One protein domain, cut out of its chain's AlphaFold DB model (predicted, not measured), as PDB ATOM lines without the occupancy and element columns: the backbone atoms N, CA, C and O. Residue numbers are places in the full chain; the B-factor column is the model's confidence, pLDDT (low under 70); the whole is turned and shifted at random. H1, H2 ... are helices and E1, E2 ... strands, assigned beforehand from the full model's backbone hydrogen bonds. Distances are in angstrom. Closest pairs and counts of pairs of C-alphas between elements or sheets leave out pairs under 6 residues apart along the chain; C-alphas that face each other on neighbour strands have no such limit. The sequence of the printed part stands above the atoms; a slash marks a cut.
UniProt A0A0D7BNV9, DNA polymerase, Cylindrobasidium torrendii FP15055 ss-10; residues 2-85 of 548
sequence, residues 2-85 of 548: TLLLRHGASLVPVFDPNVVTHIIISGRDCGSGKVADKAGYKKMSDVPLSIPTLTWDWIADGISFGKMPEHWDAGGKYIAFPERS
ATOM      1  N   THR A   2      -8.580 -37.271 -21.116       58.34
ATOM      2  CA  THR A   2      -8.196 -38.512 -21.841       58.34
ATOM      3  C   THR A   2      -8.917 -38.700 -23.179       58.34
ATOM      4  O   THR A   2      -8.334 -39.165 -24.150       58.34
ATOM      5  N   LEU A   3     -10.179 -38.278 -23.236       65.19
ATOM      6  CA  LEU A   3     -11.017 -38.341 -24.428       65.19
ATOM      7  C   LEU A   3     -10.482 -37.478 -25.590       65.19
ATOM      8  O   LEU A   3     -10.435 -37.943 -26.717       65.19
ATOM      9  N   LEU A   4      -9.997 -36.263 -25.311       69.69
ATOM     10  CA  LEU A   4      -9.438 -35.360 -26.328       69.69
ATOM     11  C   LEU A   4      -8.144 -35.913 -26.936       69.69
ATOM     12  O   LEU A   4      -7.965 -35.894 -28.150       69.69
ATOM     13  N   LEU A   5      -7.274 -36.458 -26.082       66.69
ATOM     14  CA  LEU A   5      -6.002 -37.049 -26.500       66.69
ATOM     15  C   LEU A   5      -6.218 -38.284 -27.390       66.69
ATOM     16  O   LEU A   5      -5.493 -38.475 -28.360       66.69
ATOM     17  N   ARG A   6      -7.254 -39.091 -27.107       66.19
ATOM     18  CA  ARG A   6      -7.620 -40.264 -27.922       66.19
ATOM     19  C   ARG A   6      -8.049 -39.891 -29.345       66.19
ATOM     20  O   ARG A   6      -7.856 -40.686 -30.255       66.19
ATOM     21  N   HIS A   7      -8.596 -38.693 -29.530       66.00
ATOM     22  CA  HIS A   7      -9.040 -38.178 -30.827       66.00
ATOM     23  C   HIS A   7      -8.039 -37.191 -31.456       66.00
ATOM     24  O   HIS A   7      -8.409 -36.394 -32.311       66.00
ATOM     25  N   GLY A   8      -6.761 -37.249 -31.054       64.00
ATOM     26  CA  GLY A   8      -5.668 -36.531 -31.721       64.00
ATOM     27  C   GLY A   8      -5.478 -35.072 -31.301       64.00
ATOM     28  O   GLY A   8      -4.641 -34.380 -31.879       64.00
ATOM     29  N   ALA A   9      -6.200 -34.585 -30.287       72.44
ATOM     30  CA  ALA A   9      -5.962 -33.245 -29.762       72.44
ATOM     31  C   ALA A   9      -4.646 -33.195 -28.970       72.44
ATOM     32  O   ALA A   9      -4.343 -34.097 -28.188       72.44
ATOM     33  N   SER A  10      -3.888 -32.109 -29.123       77.06
ATOM     34  CA  SER A  10      -2.693 -31.834 -28.318       77.06
ATOM     35  C   SER A  10      -3.026 -30.837 -27.212       77.06
ATOM     36  O   SER A  10      -3.538 -29.754 -27.484       77.06
ATOM     37  N   LEU A  11      -2.745 -31.195 -25.958       79.19
ATOM     38  CA  LEU A  11      -2.891 -30.277 -24.828       79.19
ATOM     39  C   LEU A  11      -1.618 -29.440 -24.689       79.19
ATOM     40  O   LEU A  11      -0.536 -29.997 -24.508       79.19
ATOM     41  N   VAL A  12      -1.751 -28.116 -24.728       77.31
ATOM     42  CA  VAL A  12      -0.618 -27.206 -24.539       77.31
ATOM     43  C   VAL A  12      -0.571 -26.763 -23.067       77.31
ATOM     44  O   VAL A  12      -1.578 -26.266 -22.560       77.31
ATOM     45  N   PRO A  13       0.550 -26.961 -22.345       72.31
ATOM     46  CA  PRO A  13       0.655 -26.617 -20.922       72.31
ATOM     47  C   PRO A  13       0.781 -25.107 -20.667       72.31
ATOM     48  O   PRO A  13       0.535 -24.656 -19.551       72.31
ATOM     49  N   VAL A  14       1.160 -24.340 -21.692       78.00
ATOM     50  CA  VAL A  14       1.293 -22.879 -21.681       78.00
ATOM     51  C   VAL A  14       0.553 -22.341 -22.900       78.00
ATOM     52  O   VAL A  14       0.686 -22.894 -23.987       78.00
ATOM     53  N   PHE A  15      -0.253 -21.296 -22.734       82.88
ATOM     54  CA  PHE A  15      -0.991 -20.718 -23.854       82.88
ATOM     55  C   PHE A  15      -0.038 -20.026 -24.845       82.88
ATOM     56  O   PHE A  15       0.706 -19.130 -24.455       82.88
ATOM     57  N   ASP A  16      -0.100 -20.419 -26.119       83.31
ATOM     58  CA  ASP A  16       0.575 -19.754 -27.240       83.31
ATOM     59  C   ASP A  16      -0.459 -19.477 -28.348       83.31
ATOM     60  O   ASP A  16      -1.003 -20.430 -28.917       83.31
ATOM     61  N   PRO A  17      -0.750 -18.205 -28.677       81.88
ATOM     62  CA  PRO A  17      -1.766 -17.858 -29.667       81.88
ATOM     63  C   PRO A  17      -1.432 -18.308 -31.100       81.88
ATOM     64  O   PRO A  17      -2.332 -18.338 -31.934       81.88
ATOM     65  N   ASN A  18      -0.179 -18.670 -31.399       79.88
ATOM     66  CA  ASN A  18       0.216 -19.175 -32.718       79.88
ATOM     67  C   ASN A  18      -0.008 -20.688 -32.873       79.88
ATOM     68  O   ASN A  18       0.014 -21.202 -33.990       79.88
ATOM     69  N   VAL A  19      -0.202 -21.405 -31.763       80.31
ATOM     70  CA  VAL A  19      -0.312 -22.875 -31.724       80.31
ATOM     71  C   VAL A  19      -1.689 -23.321 -31.233       80.31
ATOM     72  O   VAL A  19      -2.212 -24.349 -31.665       80.31
ATOM     73  N   VAL A  20      -2.299 -22.561 -30.320       86.19
ATOM     74  CA  VAL A  20      -3.597 -22.890 -29.728       86.19
ATOM     75  C   VAL A  20      -4.720 -22.559 -30.703       86.19
ATOM     76  O   VAL A  20      -4.940 -21.404 -31.051       86.19
ATOM     77  N   THR A  21      -5.482 -23.580 -31.091       85.56
ATOM     78  CA  THR A  21      -6.625 -23.423 -32.001       85.56
ATOM     79  C   THR A  21      -7.944 -23.190 -31.268       85.56
ATOM     80  O   THR A  21      -8.804 -22.497 -31.788       85.56
ATOM     81  N   HIS A  22      -8.119 -23.755 -30.068       87.88
ATOM     82  CA  HIS A  22      -9.352 -23.668 -29.278       87.88
ATOM     83  C   HIS A  22      -9.028 -23.630 -27.781       87.88
ATOM     84  O   HIS A  22      -8.109 -24.308 -27.320       87.88
ATOM     85  N   ILE A  23      -9.829 -22.903 -27.002       88.75
ATOM     86  CA  ILE A  23      -9.811 -22.961 -25.535       88.75
ATOM     87  C   ILE A  23     -11.075 -23.688 -25.079       88.75
ATOM     88  O   ILE A  23     -12.176 -23.178 -25.276       88.75
ATOM     89  N   ILE A  24     -10.928 -24.862 -24.460       87.69
ATOM     90  CA  ILE A  24     -12.057 -25.676 -23.979       87.69
ATOM     91  C   ILE A  24     -12.198 -25.554 -22.461       87.69
ATOM     92  O   ILE A  24     -11.239 -25.778 -21.721       87.69
ATOM     93  N   ILE A  25     -13.409 -25.253 -21.991       85.62
ATOM     94  CA  ILE A  25     -13.719 -25.045 -20.573       85.62
ATOM     95  C   ILE A  25     -14.586 -26.193 -20.061       85.62
ATOM     96  O   ILE A  25     -15.698 -26.417 -20.538       85.62
ATOM     97  N   SER A  26     -14.072 -26.931 -19.074       72.88
ATOM     98  CA  SER A  26     -14.701 -28.153 -18.557       72.88
ATOM     99  C   SER A  26     -15.604 -27.955 -17.334       72.88
ATOM    100  O   SER A  26     -16.068 -28.943 -16.775       72.88
ATOM    101  N   GLY A  27     -15.861 -26.718 -16.895       64.69
ATOM    102  CA  GLY A  27     -16.720 -26.439 -15.740       64.69
ATOM    103  C   GLY A  27     -17.434 -25.094 -15.851       64.69
ATOM    104  O   GLY A  27     -16.820 -24.111 -16.267       64.69
ATOM    105  N   ARG A  28     -18.715 -25.049 -15.459       54.66
ATOM    106  CA  ARG A  28     -19.557 -23.835 -15.522       54.66
ATOM    107  C   ARG A  28     -19.111 -22.723 -14.560       54.66
ATOM    108  O   ARG A  28     -19.472 -21.575 -14.774       54.66
ATOM    109  N   ASP A  29     -18.252 -23.042 -13.589       57.28
ATOM    110  CA  ASP A  29     -17.778 -22.107 -12.553       57.28
ATOM    111  C   ASP A  29     -16.372 -21.533 -12.828       57.28
ATOM    112  O   ASP A  29     -15.765 -20.861 -11.988       57.28
ATOM    113  N   CYS A  30     -15.804 -21.801 -14.009       67.56
ATOM    114  CA  CYS A  30     -14.538 -21.197 -14.424       67.56
ATOM    115  C   CYS A  30     -14.765 -19.741 -14.850       67.56
ATOM    116  O   CYS A  30     -14.994 -19.448 -16.020       67.56
ATOM    117  N   GLY A  31     -14.692 -18.819 -13.886       74.69
ATOM    118  CA  GLY A  31     -14.826 -17.384 -14.144       74.69
ATOM    119  C   GLY A  31     -13.829 -16.872 -15.192       74.69
ATOM    120  O   GLY A  31     -12.649 -17.237 -15.171       74.69
ATOM    121  N   SER A  32     -14.300 -15.988 -16.075       79.44
ATOM    122  CA  SER A  32     -13.548 -15.421 -17.207       79.44
ATOM    123  C   SER A  32     -12.174 -14.867 -16.808       79.44
ATOM    124  O   SER A  32     -11.189 -15.115 -17.501       79.44
ATOM    125  N   GLY A  33     -12.065 -14.212 -15.647       78.56
ATOM    126  CA  GLY A  33     -10.794 -13.687 -15.133       78.56
ATOM    127  C   GLY A  33      -9.713 -14.751 -14.905       78.56
ATOM    128  O   GLY A  33      -8.560 -14.524 -15.249       78.56
ATOM    129  N   LYS A  34     -10.072 -15.944 -14.408       81.69
ATOM    130  CA  LYS A  34      -9.105 -17.038 -14.177       81.69
ATOM    131  C   LYS A  34      -8.594 -17.646 -15.482       81.69
ATOM    132  O   LYS A  34      -7.472 -18.140 -15.539       81.69
ATOM    133  N   VAL A  35      -9.434 -17.649 -16.515       83.50
ATOM    134  CA  VAL A  35      -9.067 -18.164 -17.839       83.50
ATOM    135  C   VAL A  35      -8.168 -17.163 -18.561       83.50
ATOM    136  O   VAL A  35      -7.167 -17.575 -19.141       83.50
ATOM    137  N   ALA A  36      -8.468 -15.864 -18.454       82.62
ATOM    138  CA  ALA A  36      -7.635 -14.801 -19.009       82.62
ATOM    139  C   ALA A  36      -6.235 -14.821 -18.391       82.62
ATOM    140  O   ALA A  36      -5.251 -14.866 -19.123       82.62
ATOM    141  N   ASP A  37      -6.160 -14.897 -17.059       82.88
ATOM    142  CA  ASP A  37      -4.901 -14.930 -16.313       82.88
ATOM    143  C   ASP A  37      -4.023 -16.122 -16.730       82.88
ATOM    144  O   ASP A  37      -2.853 -15.960 -17.072       82.88
ATOM    145  N   LYS A  38      -4.614 -17.320 -16.854       82.25
ATOM    146  CA  LYS A  38      -3.907 -18.511 -17.358       82.25
ATOM    147  C   LYS A  38      -3.475 -18.416 -18.820       82.25
ATOM    148  O   LYS A  38      -2.513 -19.075 -19.205       82.25
ATOM    149  N   ALA A  39      -4.187 -17.640 -19.631       82.31
ATOM    150  CA  ALA A  39      -3.804 -17.357 -21.007       82.31
ATOM    151  C   ALA A  39      -2.765 -16.220 -21.113       82.31
ATOM    152  O   ALA A  39      -2.317 -15.922 -22.216       82.31
ATOM    153  N   GLY A  40      -2.375 -15.596 -19.994       84.50
ATOM    154  CA  GLY A  40      -1.429 -14.478 -19.960       84.50
ATOM    155  C   GLY A  40      -2.054 -13.110 -20.254       84.50
ATOM    156  O   GLY A  40      -1.336 -12.170 -20.587       84.50
ATOM    157  N   TYR A  41      -3.379 -12.977 -20.137       85.75
ATOM    158  CA  TYR A  41      -4.121 -11.751 -20.433       85.75
ATOM    159  C   TYR A  41      -4.826 -11.189 -19.197       85.75
ATOM    160  O   TYR A  41      -5.303 -11.919 -18.332       85.75
ATOM    161  N   LYS A  42      -4.967  -9.860 -19.143       80.88
ATOM    162  CA  LYS A  42      -5.685  -9.183 -18.049       80.88
ATOM    163  C   LYS A  42      -7.198  -9.382 -18.140       80.88
ATOM    164  O   LYS A  42      -7.876  -9.392 -17.114       80.88
ATOM    165  N   LYS A  43      -7.741  -9.505 -19.355       83.56
ATOM    166  CA  LYS A  43      -9.169  -9.721 -19.614       83.56
ATOM    167  C   LYS A  43      -9.363 -10.716 -20.754       83.56
ATOM    168  O   LYS A  43      -8.574 -10.766 -21.690       83.56
ATOM    169  N   MET A  44     -10.474 -11.455 -20.735       82.62
ATOM    170  CA  MET A  44     -10.826 -12.375 -21.833       82.62
ATOM    171  C   MET A  44     -11.079 -11.662 -23.168       82.62
ATOM    172  O   MET A  44     -11.008 -12.295 -24.221       82.62
ATOM    173  N   SER A  45     -11.360 -10.356 -23.133       79.88
ATOM    174  CA  SER A  45     -11.464  -9.507 -24.323       79.88
ATOM    175  C   SER A  45     -10.155  -9.376 -25.100       79.88
ATOM    176  O   SER A  45     -10.200  -8.997 -26.264       79.88
ATOM    177  N   ASP A  46      -9.024  -9.658 -24.453       82.19
ATOM    178  CA  ASP A  46      -7.689  -9.423 -25.003       82.19
ATOM    179  C   ASP A  46      -7.125 -10.689 -25.676       82.19
ATOM    180  O   ASP A  46      -6.167 -10.616 -26.440       82.19
ATOM    181  N   VAL A  47      -7.750 -11.849 -25.440       83.38
ATOM    182  CA  VAL A  47      -7.435 -13.109 -26.128       83.38
ATOM    183  C   VAL A  47      -7.866 -12.998 -27.602       83.38
ATOM    184  O   VAL A  47      -9.017 -12.608 -27.845       83.38
ATOM    185  N   PRO A  48      -7.029 -13.398 -28.585       84.44
ATOM    186  CA  PRO A  48      -7.350 -13.298 -30.011       84.44
ATOM    187  C   PRO A  48      -8.716 -13.891 -30.380       84.44
ATOM    188  O   PRO A  48      -9.046 -15.016 -29.995       84.44
ATOM    189  N   LEU A  49      -9.516 -13.135 -31.142       78.50
ATOM    190  CA  LEU A  49     -10.862 -13.550 -31.569       78.50
ATOM    191  C   LEU A  49     -10.846 -14.748 -32.531       78.50
ATOM    192  O   LEU A  49     -11.829 -15.478 -32.595       78.50
ATOM    193  N   SER A  50      -9.724 -14.987 -33.216       79.31
ATOM    194  CA  SER A  50      -9.494 -16.180 -34.039       79.31
ATOM    195  C   SER A  50      -9.487 -17.486 -33.238       79.31
ATOM    196  O   SER A  50      -9.636 -18.551 -33.830       79.31
ATOM    197  N   ILE A  51      -9.324 -17.416 -31.911       85.75
ATOM    198  CA  ILE A  51      -9.290 -18.575 -31.017       85.75
ATOM    199  C   ILE A  51     -10.636 -18.668 -30.273       85.75
ATOM    200  O   ILE A  51     -10.870 -17.922 -29.303       85.75
ATOM    201  N   PRO A  52     -11.541 -19.568 -30.698       84.94
ATOM    202  CA  PRO A  52     -12.819 -19.771 -30.031       84.94
ATOM    203  C   PRO A  52     -12.637 -20.318 -28.608       84.94
ATOM    204  O   PRO A  52     -11.802 -21.181 -28.327       84.94
ATOM    205  N   THR A  53     -13.463 -19.805 -27.695       86.69
ATOM    206  CA  THR A  53     -13.578 -20.273 -26.305       86.69
ATOM    207  C   THR A  53     -14.876 -21.048 -26.148       86.69
ATOM    208  O   THR A  53     -15.952 -20.440 -26.160       86.69
ATOM    209  N   LEU A  54     -14.775 -22.369 -26.012       87.69
ATOM    210  CA  LEU A  54     -15.896 -23.300 -26.104       87.69
ATOM    211  C   LEU A  54     -16.099 -24.092 -24.808       87.69
ATOM    212  O   LEU A  54     -15.166 -24.298 -24.030       87.69
ATOM    213  N   THR A  55     -17.326 -24.544 -24.569       87.12
ATOM    214  CA  THR A  55     -17.650 -25.440 -23.451       87.12
ATOM    215  C   THR A  55     -17.319 -26.895 -23.790       87.12
ATOM    216  O   THR A  55     -17.130 -27.268 -24.950       87.12
ATOM    217  N   TRP A  56     -17.268 -27.753 -22.767       85.88
ATOM    218  CA  TRP A  56     -17.089 -29.199 -22.949       85.88
ATOM    219  C   TRP A  56     -18.193 -29.853 -23.796       85.88
ATOM    220  O   TRP A  56     -17.948 -30.883 -24.421       85.88
ATOM    221  N   ASP A  57     -19.374 -29.238 -23.880       83.94
ATOM    222  CA  ASP A  57     -20.496 -29.750 -24.672       83.94
ATOM    223  C   ASP A  57     -20.173 -29.802 -26.173       83.94
ATOM    224  O   ASP A  57     -20.636 -30.700 -26.869       83.94
ATOM    225  N   TRP A  58     -19.301 -28.915 -26.674       84.38
ATOM    226  CA  TRP A  58     -18.827 -28.966 -28.064       84.38
ATOM    227  C   TRP A  58     -18.028 -30.242 -28.357       84.38
ATOM    228  O   TRP A  58     -18.167 -30.847 -29.420       84.38
ATOM    229  N   ILE A  59     -17.235 -30.694 -27.381       83.00
ATOM    230  CA  ILE A  59     -16.457 -31.933 -27.467       83.00
ATOM    231  C   ILE A  59     -17.367 -33.154 -27.335       83.00
ATOM    232  O   ILE A  59     -17.218 -34.111 -28.092       83.00
ATOM    233  N   ALA A  60     -18.306 -33.127 -26.387       81.62
ATOM    234  CA  ALA A  60     -19.248 -34.222 -26.172       81.62
ATOM    235  C   ALA A  60     -20.134 -34.465 -27.407       81.62
ATOM    236  O   ALA A  60     -20.268 -35.608 -27.857       81.62
ATOM    237  N   ASP A  61     -20.660 -33.394 -28.002       79.25
ATOM    238  CA  ASP A  61     -21.472 -33.466 -29.216       79.25
ATOM    239  C   ASP A  61     -20.618 -33.894 -30.415       79.25
ATOM    240  O   ASP A  61     -20.992 -34.816 -31.136       79.25
ATOM    241  N   GLY A  62     -19.429 -33.310 -30.604       77.62
ATOM    242  CA  GLY A  62     -18.561 -33.667 -31.729       77.62
ATOM    243  C   GLY A  62     -18.133 -35.140 -31.744       77.62
ATOM    244  O   GLY A  62     -17.997 -35.741 -32.809       77.62
ATOM    245  N   ILE A  63     -17.969 -35.748 -30.568       76.81
ATOM    246  CA  ILE A  63     -17.685 -37.184 -30.439       76.81
ATOM    247  C   ILE A  63     -18.929 -38.019 -30.727       76.81
ATOM    248  O   ILE A  63     -18.838 -39.018 -31.436       76.81
ATOM    249  N   SER A  64     -20.089 -37.597 -30.221       76.12
ATOM    250  CA  SER A  64     -21.357 -38.296 -30.448       76.12
ATOM    251  C   SER A  64     -21.759 -38.303 -31.929       76.12
ATOM    252  O   SER A  64     -22.323 -39.283 -32.406       76.12
ATOM    253  N   PHE A  65     -21.424 -37.243 -32.671       72.50
ATOM    254  CA  PHE A  65     -21.730 -37.106 -34.100       72.50
ATOM    255  C   PHE A  65     -20.595 -37.553 -35.038       72.50
ATOM    256  O   PHE A  65     -20.748 -37.468 -36.256       72.50
ATOM    257  N   GLY A  66     -19.453 -38.008 -34.508       71.62
ATOM    258  CA  GLY A  66     -18.299 -38.450 -35.306       71.62
ATOM    259  C   GLY A  66     -17.584 -37.341 -36.095       71.62
ATOM    260  O   GLY A  66     -16.669 -37.634 -36.863       71.62
ATOM    261  N   LYS A  67     -17.977 -36.075 -35.914       74.56
ATOM    262  CA  LYS A  67     -17.349 -34.882 -36.497       74.56
ATOM    263  C   LYS A  67     -17.589 -33.665 -35.605       74.56
ATOM    264  O   LYS A  67     -18.650 -33.546 -34.996       74.56
ATOM    265  N   MET A  68     -16.625 -32.745 -35.549       75.62
ATOM    266  CA  MET A  68     -16.782 -31.505 -34.780       75.62
ATOM    267  C   MET A  68     -17.817 -30.579 -35.448       75.62
ATOM    268  O   MET A  68     -17.793 -30.454 -36.674       75.62
ATOM    269  N   PRO A  69     -18.712 -29.922 -34.686       69.31
ATOM    270  CA  PRO A  69     -19.646 -28.946 -35.245       69.31
ATOM    271  C   PRO A  69     -18.904 -27.804 -35.961       69.31
ATOM    272  O   PRO A  69     -18.125 -27.090 -35.329       69.31
ATOM    273  N   GLU A  70     -19.159 -27.634 -37.264       58.31
ATOM    274  CA  GLU A  70     -18.503 -26.629 -38.124       58.31
ATOM    275  C   GLU A  70     -18.900 -25.187 -37.766       58.31
ATOM    276  O   GLU A  70     -18.083 -24.275 -37.870       58.31
ATOM    277  N   HIS A  71     -20.129 -24.988 -37.279       63.34
ATOM    278  CA  HIS A  71     -20.683 -23.682 -36.913       63.34
ATOM    279  C   HIS A  71     -20.869 -23.586 -35.395       63.34
ATOM    280  O   HIS A  71     -21.922 -23.921 -34.850       63.34
ATOM    281  N   TRP A  72     -19.822 -23.163 -34.685       60.88
ATOM    282  CA  TRP A  72     -19.875 -22.908 -33.238       60.88
ATOM    283  C   TRP A  72     -20.498 -21.539 -32.893       60.88
ATOM    284  O   TRP A  72     -20.827 -21.282 -31.734       60.88
ATOM    285  N   ASP A  73     -20.684 -20.677 -33.893       56.25
ATOM    286  CA  ASP A  73     -21.205 -19.308 -33.824       56.25
ATOM    287  C   ASP A  73     -22.715 -19.190 -34.132       56.25
ATOM    288  O   ASP A  73     -23.359 -18.238 -33.685       56.25
ATOM    289  N   ALA A  74     -23.321 -20.180 -34.798       45.59
ATOM    290  CA  ALA A  74     -24.735 -20.194 -35.197       45.59
ATOM    291  C   ALA A  74     -25.705 -20.554 -34.046       45.59
ATOM    292  O   ALA A  74     -26.361 -21.595 -34.052       45.59
ATOM    293  N   GLY A  75     -25.799 -19.675 -33.041       56.84
ATOM    294  CA  GLY A  75     -26.783 -19.768 -31.948       56.84
ATOM    295  C   GLY A  75     -26.190 -19.830 -30.538       56.84
ATOM    296  O   GLY A  75     -26.920 -20.055 -29.578       56.84
ATOM    297  N   GLY A  76     -24.874 -19.650 -30.388       62.81
ATOM    298  CA  GLY A  76     -24.216 -19.460 -29.088       62.81
ATOM    299  C   GLY A  76     -24.176 -20.678 -28.157       62.81
ATOM    300  O   GLY A  76     -23.594 -20.579 -27.080       62.81
ATOM    301  N   LYS A  77     -24.728 -21.828 -28.570       74.56
ATOM    302  CA  LYS A  77     -24.856 -23.055 -27.757       74.56
ATOM    303  C   LYS A  77     -23.542 -23.504 -27.107       74.56
ATOM    304  O   LYS A  77     -23.546 -23.970 -25.975       74.56
ATOM    305  N   TYR A  78     -22.432 -23.376 -27.828       80.44
ATOM    306  CA  TYR A  78     -21.128 -23.889 -27.406       80.44
ATOM    307  C   TYR A  78     -20.182 -22.806 -26.880       80.44
ATOM    308  O   TYR A  78     -19.066 -23.121 -26.470       80.44
ATOM    309  N   ILE A  79     -20.592 -21.534 -26.905       80.88
ATOM    310  CA  ILE A  79     -19.722 -20.406 -26.573       80.88
ATOM    311  C   ILE A  79     -19.638 -20.260 -25.056       80.88
ATOM    312  O   ILE A  79     -20.630 -19.981 -24.388       80.88
ATOM    313  N   ALA A  80     -18.427 -20.376 -24.512       81.50
ATOM    314  CA  ALA A  80     -18.225 -20.255 -23.072       81.50
ATOM    315  C   ALA A  80     -18.268 -18.798 -22.570       81.50
ATOM    316  O   ALA A  80     -18.631 -18.555 -21.423       81.50
ATOM    317  N   PHE A  81     -17.924 -17.825 -23.425       82.94
ATOM    318  CA  PHE A  81     -17.944 -16.391 -23.106       82.94
ATOM    319  C   PHE A  81     -18.625 -15.576 -24.223       82.94
ATOM    320  O   PHE A  81     -17.942 -15.073 -25.120       82.94
ATOM    321  N   PRO A  82     -19.966 -15.434 -24.193       69.94
ATOM    322  CA  PRO A  82     -20.746 -14.778 -25.252       69.94
ATOM    323  C   PRO A  82     -20.355 -13.317 -25.513       69.94
ATOM    324  O   PRO A  82     -20.434 -12.838 -26.642       69.94
ATOM    325  N   GLU A  83     -19.848 -12.626 -24.490       68.62
ATOM    326  CA  GLU A  83     -19.357 -11.242 -24.560       68.62
ATOM    327  C   GLU A  83     -18.197 -11.051 -25.561       68.62
ATOM    328  O   GLU A  83     -17.965  -9.935 -26.025       68.62
ATOM    329  N   ARG A  84     -17.486 -12.128 -25.945       72.25
ATOM    330  CA  ARG A  84     -16.445 -12.098 -26.994       72.25
ATOM    331  C   ARG A  84     -17.020 -12.113 -28.418       72.25
ATOM    332  O   ARG A  84     -16.360 -11.626 -29.328       72.25
ATOM    333  N   SER A  85     -18.231 -12.643 -28.617       55.09
ATOM    334  CA  SER A  85     -18.854 -12.843 -29.941       55.09
ATOM    335  C   SER A  85     -19.518 -11.572 -30.501       55.09
ATOM    336  O   SER A  85     -19.513 -11.336 -31.708       55.09
TER     337      SER A  85
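AT A GLANCE: This is residues 2 to 85 of the 548 residues of the protein "DNA polymerase" of Cylindrobasidium torrendii FP15055 ss-10 (UniProt A0A0D7BNV9). Little regular structure: two short parallel strands, E1 and E2, lie side by side in the middle, with four short helices spread out around them and long loops at residues 7 to 22, 39 to 52 and 65 to 81. H3 follows directly on E2. The 84 printed residues, 31 in named elements, run H1 E1 H2 E2 H3 H4: mostly helix, compact, radius of gyration of the C-alphas 12.7 A, spans 36 by 29 by 24 A.

HOW THE PARTS SIT: E1, residues 23 to 25, and E2, residues 53 to 55, are parallel at 31 degrees; N 54 and O 23 are 2.8 A apart, within hydrogen-bond range. H2, residues 32 to 38, lies between them in the chain, a strand-helix-strand unit with a right-handed crossover. The closest C-alphas of E1 and H3, residues 56 to 64, are Ile 25 and Trp 56, 5.9 A. H1, residues 2 to 6, is close to H3 but not clearly touching: C-alphas Leu 4 and Ile 59, 7.9 A. H4, residues 82 to 85, and H3 are apart. Every O i to N i+4 pair in H1, H2 and H3 is within hydrogen-bond range; H4 is too short for one.

IN THESE COORDINATES: H1 begins at C-alpha 2 (-8.196, -38.512, -21.841); H4 ends at C-alpha 85 (-18.854, -12.843, -29.941). H3 is 12.5 A long, H2 10.1 A.

THE WHOLE: The C-alphas farthest apart, Lys 42 and Gly 66, are 36.2 A apart. The printed part has no cut. Links H1 to E1, H2 to E2 and H3 to H4 are long. Mean pLDDT of the printed part is 76.0; 22 residues are under 70, among them 2 to 8 and 69 to 76.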